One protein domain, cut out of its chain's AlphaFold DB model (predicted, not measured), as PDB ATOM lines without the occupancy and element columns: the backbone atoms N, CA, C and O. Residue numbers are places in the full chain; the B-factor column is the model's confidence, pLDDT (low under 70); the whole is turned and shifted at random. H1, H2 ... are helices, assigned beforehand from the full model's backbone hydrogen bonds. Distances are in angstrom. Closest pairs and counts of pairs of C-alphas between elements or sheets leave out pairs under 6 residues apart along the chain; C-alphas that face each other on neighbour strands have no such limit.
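Overview. This is residues 6 to 65 of the 73 residues of an uncharacterized protein of Tepidimonas sediminis (UniProt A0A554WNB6). One long straight helix, H2, makes the length of the domain, and a shorter helix, H1, crosses over part of its first half at a steep angle, joined to it by a tight link at one end. Beyond the crossing, residues 44 to 50 of H2 stand free, and at the far end residues 57 to 65 fold back as a short tail. The printed part has 60 residues with two named helices, H1 then H2 along the chain, and no named strand; the class is all helix. It is only just extended, close to loose, with a radius of gyration of the C-alphas of 15.9 A and spans of 49 by 20 by 17 A.

Arrangement. H2, residues 26 to 56, touches H1, residues 6 to 20, with its residues 29 to 39 alone. The closest C-alphas of the two helices are those of Ala 11 and Ala 39, 5.4 A apart. The helices run opposite ways at a steep tilt of 52 degrees, and their centres are 10.9 A apart. In H1 and H2 every O i to N i+4 pair is within hydrogen-bond range.

Along the chain. H2 begins with C-alpha 26 at (133.011, 62.253, -15.361) and ends with C-alpha 56 at (128.468, 17.542, -13.436), 45.0 A from first to last C-alpha. H1 begins with C-alpha 6 at (141.234, 38.814, -22.878) and measures 20.9 A from first to last C-alpha.

Size, cuts and confidence. The two C-alphas farthest apart are those of Thr 24 and Gly 59, 48.8 A. The printed part, residues 6 to 65, has no cut. The link from H1 to H2, five residues, is tight. The mean pLDDT of the printed part is 90.1, and residues 22 to 23 are under 70.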
ATOM      1  N   GLU A   6     141.130  37.387 -22.591       88.69
ATOM      2  CA  GLU A   6     141.234  38.814 -22.878       88.69
ATOM      3  C   GLU A   6     140.117  39.592 -22.179       88.69
ATOM      4  O   GLU A   6     140.391  40.570 -21.483       88.69
ATOM      5  N   ALA A   7     138.872  39.116 -22.285       87.44
ATOM      6  CA  ALA A   7     137.725  39.725 -21.614       87.44
ATOM      7  C   ALA A   7     137.889  39.722 -20.083       87.44
ATOM      8  O   ALA A   7     137.553  40.695 -19.405       87.44
ATOM      9  N   TRP A   8     138.477  38.657 -19.530       88.31
ATOM     10  CA  TRP A   8     138.787  38.572 -18.104       88.31
ATOM     11  C   TRP A   8     139.875  39.559 -17.669       88.31
ATOM     12  O   TRP A   8     139.742  40.224 -16.640       88.31
ATOM     13  N   ILE A   9     140.949  39.681 -18.452       91.19
ATOM     14  CA  ILE A   9     142.025  40.646 -18.193       91.19
ATOM     15  C   ILE A   9     141.479  42.077 -18.270       91.19
ATOM     16  O   ILE A   9     141.767  42.886 -17.386       91.19
ATOM     17  N   ALA A  10     140.640  42.378 -19.264       91.31
ATOM     18  CA  ALA A  10     139.988  43.675 -19.403       91.31
ATOM     19  C   ALA A  10     139.112  44.007 -18.183       91.31
ATOM     20  O   ALA A  10     139.261  45.081 -17.600       91.31
ATOM     21  N   ALA A  11     138.278  43.065 -17.729       91.81
ATOM     22  CA  ALA A  11     137.464  43.226 -16.522       91.81
ATOM     23  C   ALA A  11     138.318  43.483 -15.266       91.81
ATOM     24  O   ALA A  11     137.989  44.339 -14.440       91.81
ATOM     25  N   ARG A  12     139.450  42.779 -15.125       91.25
ATOM     26  CA  ARG A  12     140.391  42.983 -14.014       91.25
ATOM     27  C   ARG A  12     141.014  44.380 -14.041       91.25
ATOM     28  O   ARG A  12     141.098  45.021 -12.993       91.25
ATOM     29  N   ASN A  13     141.442  44.848 -15.212       91.38
ATOM     30  CA  ASN A  13     142.019  46.182 -15.375       91.38
ATOM     31  C   ASN A  13     140.981  47.274 -15.088       91.38
ATOM     32  O   ASN A  13     141.273  48.207 -14.344       91.38
ATOM     33  N   LEU A  14     139.751  47.104 -15.580       92.44
ATOM     34  CA  LEU A  14     138.637  48.007 -15.298       92.44
ATOM     35  C   LEU A  14     138.352  48.116 -13.794       92.44
ATOM     36  O   LEU A  14     138.210  49.216 -13.270       92.44
ATOM     37  N   ARG A  15     138.332  46.989 -13.069       90.81
ATOM     38  CA  ARG A  15     138.193  46.990 -11.604       90.81
ATOM     39  C   ARG A  15     139.317  47.771 -10.930       90.81
ATOM     40  O   ARG A  15     139.063  48.468  -9.951       90.81
ATOM     41  N   ASN A  16     140.558  47.635 -11.398       89.44
ATOM     42  CA  ASN A  16     141.677  48.381 -10.824       89.44
ATOM     43  C   ASN A  16     141.480  49.884 -11.009       89.44
ATOM     44  O   ASN A  16     141.561  50.609 -10.020       89.44
ATOM     45  N   ARG A  17     141.112  50.306 -12.222       88.81
ATOM     46  CA  ARG A  17     140.808  51.699 -12.551       88.81
ATOM     47  C   ARG A  17     139.652  52.264 -11.724       88.81
ATOM     48  O   ARG A  17     139.782  53.331 -11.143       88.81
ATOM     49  N   LEU A  18     138.556  51.521 -11.582       88.44
ATOM     50  CA  LEU A  18     137.386  51.962 -10.812       88.44
ATOM     51  C   LEU A  18     137.621  52.052  -9.296       88.44
ATOM     52  O   LEU A  18     136.957  52.837  -8.628       88.44
ATOM     53  N   VAL A  19     138.511  51.227  -8.736       83.56
ATOM     54  CA  VAL A  19     138.731  51.159  -7.277       83.56
ATOM     55  C   VAL A  19     139.934  51.990  -6.827       83.56
ATOM     56  O   VAL A  19     139.934  52.483  -5.703       83.56
ATOM     57  N   HIS A  20     140.967  52.123  -7.661       74.25
ATOM     58  CA  HIS A  20     142.253  52.700  -7.249       74.25
ATOM     59  C   HIS A  20     142.625  53.982  -7.994       74.25
ATOM     60  O   HIS A  20     143.463  54.730  -7.493       74.25
ATOM     61  N   GLU A  21     142.040  54.258  -9.160       70.31
ATOM     62  CA  GLU A  21     142.343  55.478  -9.908       70.31
ATOM     63  C   GLU A  21     141.262  56.520  -9.598       70.31
ATOM     64  O   GLU A  21     140.075  56.297  -9.839       70.31
ATOM     65  N   TYR A  22     141.662  57.657  -9.015       66.44
ATOM     66  CA  TYR A  22     140.752  58.778  -8.779       66.44
ATOM     67  C   TYR A  22     140.270  59.312 -10.129       66.44
ATOM     68  O   TYR A  22     141.019  59.957 -10.860       66.44
ATOM     69  N   GLN A  23     139.014  59.019 -10.460       69.25
ATOM     70  CA  GLN A  23     138.387  59.457 -11.700       69.25
ATOM     71  C   GLN A  23     138.087  60.953 -11.616       69.25
ATOM     72  O   GLN A  23     137.148  61.374 -10.942       69.25
ATOM     73  N   THR A  24     138.911  61.764 -12.275       77.88
ATOM     74  CA  THR A  24     138.718  63.220 -12.361       77.88
ATOM     75  C   THR A  24     137.839  63.630 -13.540       77.88
ATOM     76  O   THR A  24     137.368  64.762 -13.575       77.88
ATOM     77  N   ASP A  25     137.621  62.724 -14.497       86.38
ATOM     78  CA  ASP A  25     136.759  62.933 -15.659       86.38
ATOM     79  C   ASP A  25     135.459  62.125 -15.532       86.38
ATOM     80  O   ASP A  25     135.457  60.892 -15.480       86.38
ATOM     81  N   ALA A  26     134.335  62.841 -15.499       87.44
ATOM     82  CA  ALA A  26     133.011  62.253 -15.361       87.44
ATOM     83  C   ALA A  26     132.595  61.432 -16.593       87.44
ATOM     84  O   ALA A  26     131.844  60.466 -16.448       87.44
ATOM     85  N   GLU A  27     133.070  61.786 -17.792       89.69
ATOM     86  CA  GLU A  27     132.701  61.068 -19.014       89.69
ATOM     87  C   GLU A  27     133.360  59.687 -19.062       89.69
ATOM     88  O   GLU A  27     132.670  58.678 -19.240       89.69
ATOM     89  N   THR A  28     134.671  59.630 -18.816       87.81
ATOM     90  CA  THR A  28     135.413  58.370 -18.675       87.81
ATOM     91  C   THR A  28     134.809  57.495 -17.578       87.81
ATOM     92  O   THR A  28     134.571  56.307 -17.795       87.81
ATOM     93  N   PHE A  29     134.451  58.076 -16.429       89.50
ATOM     94  CA  PHE A  29     133.818  57.316 -15.354       89.50
ATOM     95  C   PHE A  29     132.465  56.718 -15.764       89.50
ATOM     96  O   PHE A  29     132.191  55.549 -15.495       89.50
ATOM     97  N   ALA A  30     131.619  57.480 -16.464       90.94
ATOM     98  CA  ALA A  30     130.341  56.972 -16.956       90.94
ATOM     99  C   ALA A  30     130.522  55.825 -17.968       90.94
ATOM    100  O   ALA A  30     129.755  54.859 -17.954       90.94
ATOM    101  N   GLN A  31     131.540  55.904 -18.830       91.31
ATOM    102  CA  GLN A  31     131.904  54.817 -19.744       91.31
ATOM    103  C   GLN A  31     132.371  53.575 -18.977       91.31
ATOM    104  O   GLN A  31     131.909  52.468 -19.259       91.31
ATOM    105  N   ASP A  32     133.209  53.762 -17.962       92.69
ATOM    106  CA  ASP A  32     133.714  52.683 -17.121       92.69
ATOM    107  C   ASP A  32     132.612  51.965 -16.351       92.69
ATOM    108  O   ASP A  32     132.631  50.738 -16.255       92.69
ATOM    109  N   LEU A  33     131.616  52.697 -15.847       91.88
ATOM    110  CA  LEU A  33     130.459  52.096 -15.184       91.88
ATOM    111  C   LEU A  33     129.644  51.213 -16.138       91.88
ATOM    112  O   LEU A  33     129.201  50.134 -15.739       91.88
ATOM    113  N   ARG A  34     129.479  51.620 -17.405       92.56
ATOM    114  CA  ARG A  34     128.821  50.775 -18.419       92.56
ATOM    115  C   ARG A  34     129.617  49.499 -18.679       92.56
ATOM    116  O   ARG A  34     129.055  48.407 -18.619       92.56
ATOM    117  N   LEU A  35     130.929  49.624 -18.875       93.50
ATOM    118  CA  LEU A  35     131.812  48.467 -19.045       93.50
ATOM    119  C   LEU A  35     131.800  47.555 -17.808       93.50
ATOM    120  O   LEU A  35     131.907  46.336 -17.931       93.50
ATOM    121  N   ALA A  36     131.630  48.120 -16.611       93.06
ATOM    122  CA  ALA A  36     131.583  47.352 -15.374       93.06
ATOM    123  C   ALA A  36     130.324  46.490 -15.292       93.06
ATOM    124  O   ALA A  36     130.400  45.357 -14.818       93.06
ATOM    125  N   GLN A  37     129.186  46.983 -15.788       92.38
ATOM    126  CA  GLN A  37     127.959  46.195 -15.885       92.38
ATOM    127  C   GLN A  37     128.156  44.976 -16.800       92.38
ATOM    128  O   GLN A  37     127.803  43.853 -16.433       92.38
ATOM    129  N   GLU A  38     128.757  45.180 -17.973       91.06
ATOM    130  CA  GLU A  38     129.049  44.107 -18.930       91.06
ATOM    131  C   GLU A  38     130.033  43.086 -18.348       91.06
ATOM    132  O   GLU A  38     129.780  41.877 -18.372       91.06
ATOM    133  N   ALA A  39     131.117  43.570 -17.738       92.31
ATOM    134  CA  ALA A  39     132.092  42.733 -17.054       92.31
ATOM    135  C   ALA A  39     131.447  41.933 -15.911       92.31
ATOM    136  O   ALA A  39     131.680  40.732 -15.792       92.31
ATOM    137  N   ALA A  40     130.585  42.547 -15.096       91.38
ATOM    138  CA  ALA A  40     129.895  41.858 -14.010       91.38
ATOM    139  C   ALA A  40     129.013  40.709 -14.527       91.38
ATOM    140  O   ALA A  40     129.035  39.614 -13.956       91.38
ATOM    141  N   ARG A  41     128.305  40.904 -15.648       90.38
ATOM    142  CA  ARG A  41     127.529  39.830 -16.294       90.38
ATOM    143  C   ARG A  41     128.420  38.668 -16.727       90.38
ATOM    144  O   ARG A  41     128.069  37.521 -16.445       90.38
ATOM    145  N   LEU A  42     129.573  38.946 -17.341       89.50
ATOM    146  CA  LEU A  42     130.560  37.922 -17.710       89.50
ATOM    147  C   LEU A  42     131.019  37.115 -16.484       89.50
ATOM    148  O   LEU A  42     131.056  35.881 -16.528       89.50
ATOM    149  N   LEU A  43     131.341  37.796 -15.380       89.81
ATOM    150  CA  LEU A  43     131.794  37.157 -14.141       89.81
ATOM    151  C   LEU A  43     130.715  36.239 -13.549       89.81
ATOM    152  O   LEU A  43     131.010  35.094 -13.199       89.81
ATOM    153  N   LEU A  44     129.463  36.699 -13.489       91.94
ATOM    154  CA  LEU A  44     128.343  35.905 -12.972       91.94
ATOM    155  C   LEU A  44     128.034  34.679 -13.836       91.94
ATOM    156  O   LEU A  44     127.816  33.589 -13.306       91.94
ATOM    157  N   HIS A  45     128.062  34.826 -15.163       90.44
ATOM    158  CA  HIS A  45     127.874  33.693 -16.072       90.44
ATOM    159  C   HIS A  45     129.003  32.673 -15.915       90.44
ATOM    160  O   HIS A  45     128.757  31.467 -15.845       90.44
ATOM    161  N   THR A  46     130.244  33.152 -15.799       91.44
ATOM    162  CA  THR A  46     131.410  32.294 -15.555       91.44
ATOM    163  C   THR A  46     131.256  31.530 -14.242       91.44
ATOM    164  O   THR A  46     131.495  30.321 -14.210       91.44
ATOM    165  N   TYR A  47     130.804  32.200 -13.179       93.00
ATOM    166  CA  TYR A  47     130.520  31.580 -11.887       93.00
ATOM    167  C   TYR A  47     129.469  30.469 -11.997       93.00
ATOM    168  O   TYR A  47     129.718  29.344 -11.559       93.00
ATOM    169  N   ALA A  48     128.321  30.755 -12.619       92.38
ATOM    170  CA  ALA A  48     127.243  29.782 -12.779       92.38
ATOM    171  C   ALA A  48     127.721  28.531 -13.533       92.38
ATOM    172  O   ALA A  48     127.492  27.406 -13.083       92.38
ATOM    173  N   ARG A  49     128.478  28.726 -14.620       91.81
ATOM    174  CA  ARG A  49     129.054  27.628 -15.406       91.81
ATOM    175  C   ARG A  49     130.093  26.833 -14.630       91.81
ATOM    176  O   ARG A  49     130.091  25.613 -14.715       91.81
ATOM    177  N   LEU A  50     130.977  27.486 -13.873       93.19
ATOM    178  CA  LEU A  50     131.960  26.784 -13.038       93.19
ATOM    179  C   LEU A  50     131.283  25.943 -11.955       93.19
ATOM    180  O   LEU A  50     131.707  24.818 -11.703       93.19
ATOM    181  N   ARG A  51     130.213  26.460 -11.345       94.50
ATOM    182  CA  ARG A  51     129.411  25.722 -10.366       94.50
ATOM    183  C   ARG A  51     128.757  24.485 -10.991       94.50
ATOM    184  O   ARG A  51     128.784  23.412 -10.392       94.50
ATOM    185  N   GLU A  52     128.196  24.618 -12.188       93.81
ATOM    186  CA  GLU A  52     127.600  23.505 -12.934       93.81
ATOM    187  C   GLU A  52     128.649  22.477 -13.386       93.81
ATOM    188  O   GLU A  52     128.448  21.278 -13.196       93.81
ATOM    189  N   ASP A  53     129.790  22.935 -13.910       94.56
ATOM    190  CA  ASP A  53     130.928  22.095 -14.296       94.56
ATOM    191  C   ASP A  53     131.459  21.304 -13.086       94.56
ATOM    192  O   ASP A  53     131.688  20.097 -13.187       94.56
ATOM    193  N   ALA A  54     131.609  21.950 -11.923       95.50
ATOM    194  CA  ALA A  54     132.049  21.296 -10.692       95.50
ATOM    195  C   ALA A  54     131.092  20.173 -10.272       95.50
ATOM    196  O   ALA A  54     131.532  19.082  -9.908       95.50
ATOM    197  N   HIS A  55     129.784  20.402 -10.383       95.62
ATOM    198  CA  HIS A  55     128.796  19.378 -10.077       95.62
ATOM    199  C   HIS A  55     128.820  18.224 -11.087       95.62
ATOM    200  O   HIS A  55     128.959  17.064 -10.711       95.62
ATOM    201  N   ARG A  56     128.701  18.541 -12.382       95.38
ATOM    202  CA  ARG A  56     128.468  17.542 -13.436       95.38
ATOM    203  C   ARG A  56     129.725  16.794 -13.858       95.38
ATOM    204  O   ARG A  56     129.645  15.613 -14.170       95.38
ATOM    205  N   ARG A  57     130.867  17.482 -13.927       94.75
ATOM    206  CA  ARG A  57     132.113  16.929 -14.484       94.75
ATOM    207  C   ARG A  57     133.081  16.475 -13.406       94.75
ATOM    208  O   ARG A  57     133.807  15.514 -13.626       94.75
ATOM    209  N   LEU A  58     133.101  17.168 -12.266       94.69
ATOM    210  CA  LEU A  58     133.995  16.845 -11.149       94.69
ATOM    211  C   LEU A  58     133.294  16.060 -10.030       94.69
ATOM    212  O   LEU A  58     133.954  15.640  -9.086       94.69
ATOM    213  N   GLY A  59     131.975  15.855 -10.127       95.44
ATOM    214  CA  GLY A  59     131.202  15.080  -9.154       95.44
ATOM    215  C   GLY A  59     131.079  15.754  -7.787       95.44
ATOM    216  O   GLY A  59     130.855  15.068  -6.791       95.44
ATOM    217  N   VAL A  60     131.247  17.080  -7.707       96.69
ATOM    218  CA  VAL A  60     131.115  17.807  -6.441       96.69
ATOM    219  C   VAL A  60     129.653  17.745  -5.973       96.69
ATOM    220  O   VAL A  60     128.759  18.162  -6.719       96.69
ATOM    221  N   PRO A  61     129.380  17.249  -4.751       94.88
ATOM    222  CA  PRO A  61     128.032  17.194  -4.195       94.88
ATOM    223  C   PRO A  61     127.380  18.579  -4.102       94.88
ATOM    224  O   PRO A  61     128.051  19.571  -3.814       94.88
ATOM    225  N   ALA A  62     126.070  18.653  -4.351       91.75
ATOM    226  CA  ALA A  62     125.347  19.925  -4.450       91.75
ATOM    227  C   ALA A  62     125.361  20.747  -3.148       91.75
ATOM    228  O   ALA A  62     125.364  21.975  -3.204       91.75
ATOM    229  N   ASP A  63     125.418  20.079  -1.998       95.12
ATOM    230  CA  ASP A  63     125.543  20.660  -0.656       95.12
ATOM    231  C   ASP A  63     126.931  21.260  -0.378       95.12
ATOM    232  O   ASP A  63     127.085  22.074   0.530       95.12
ATOM    233  N   ARG A  64     127.943  20.898  -1.177       95.31
ATOM    234  CA  ARG A  64     129.298  21.468  -1.116       95.31
ATOM    235  C   ARG A  64     129.546  22.536  -2.179       95.31
ATOM    236  O   ARG A  64     130.630  23.120  -2.210       95.31
ATOM    237  N   LEU A  65     128.576  22.790  -3.058       95.06
ATOM    238  CA  LEU A  65     128.677  23.870  -4.031       95.06
ATOM    239  C   LEU A  65     128.413  25.219  -3.350       95.06
ATOM    240  O   LEU A  65     127.506  25.328  -2.525       95.06
TER     241      LEU A  65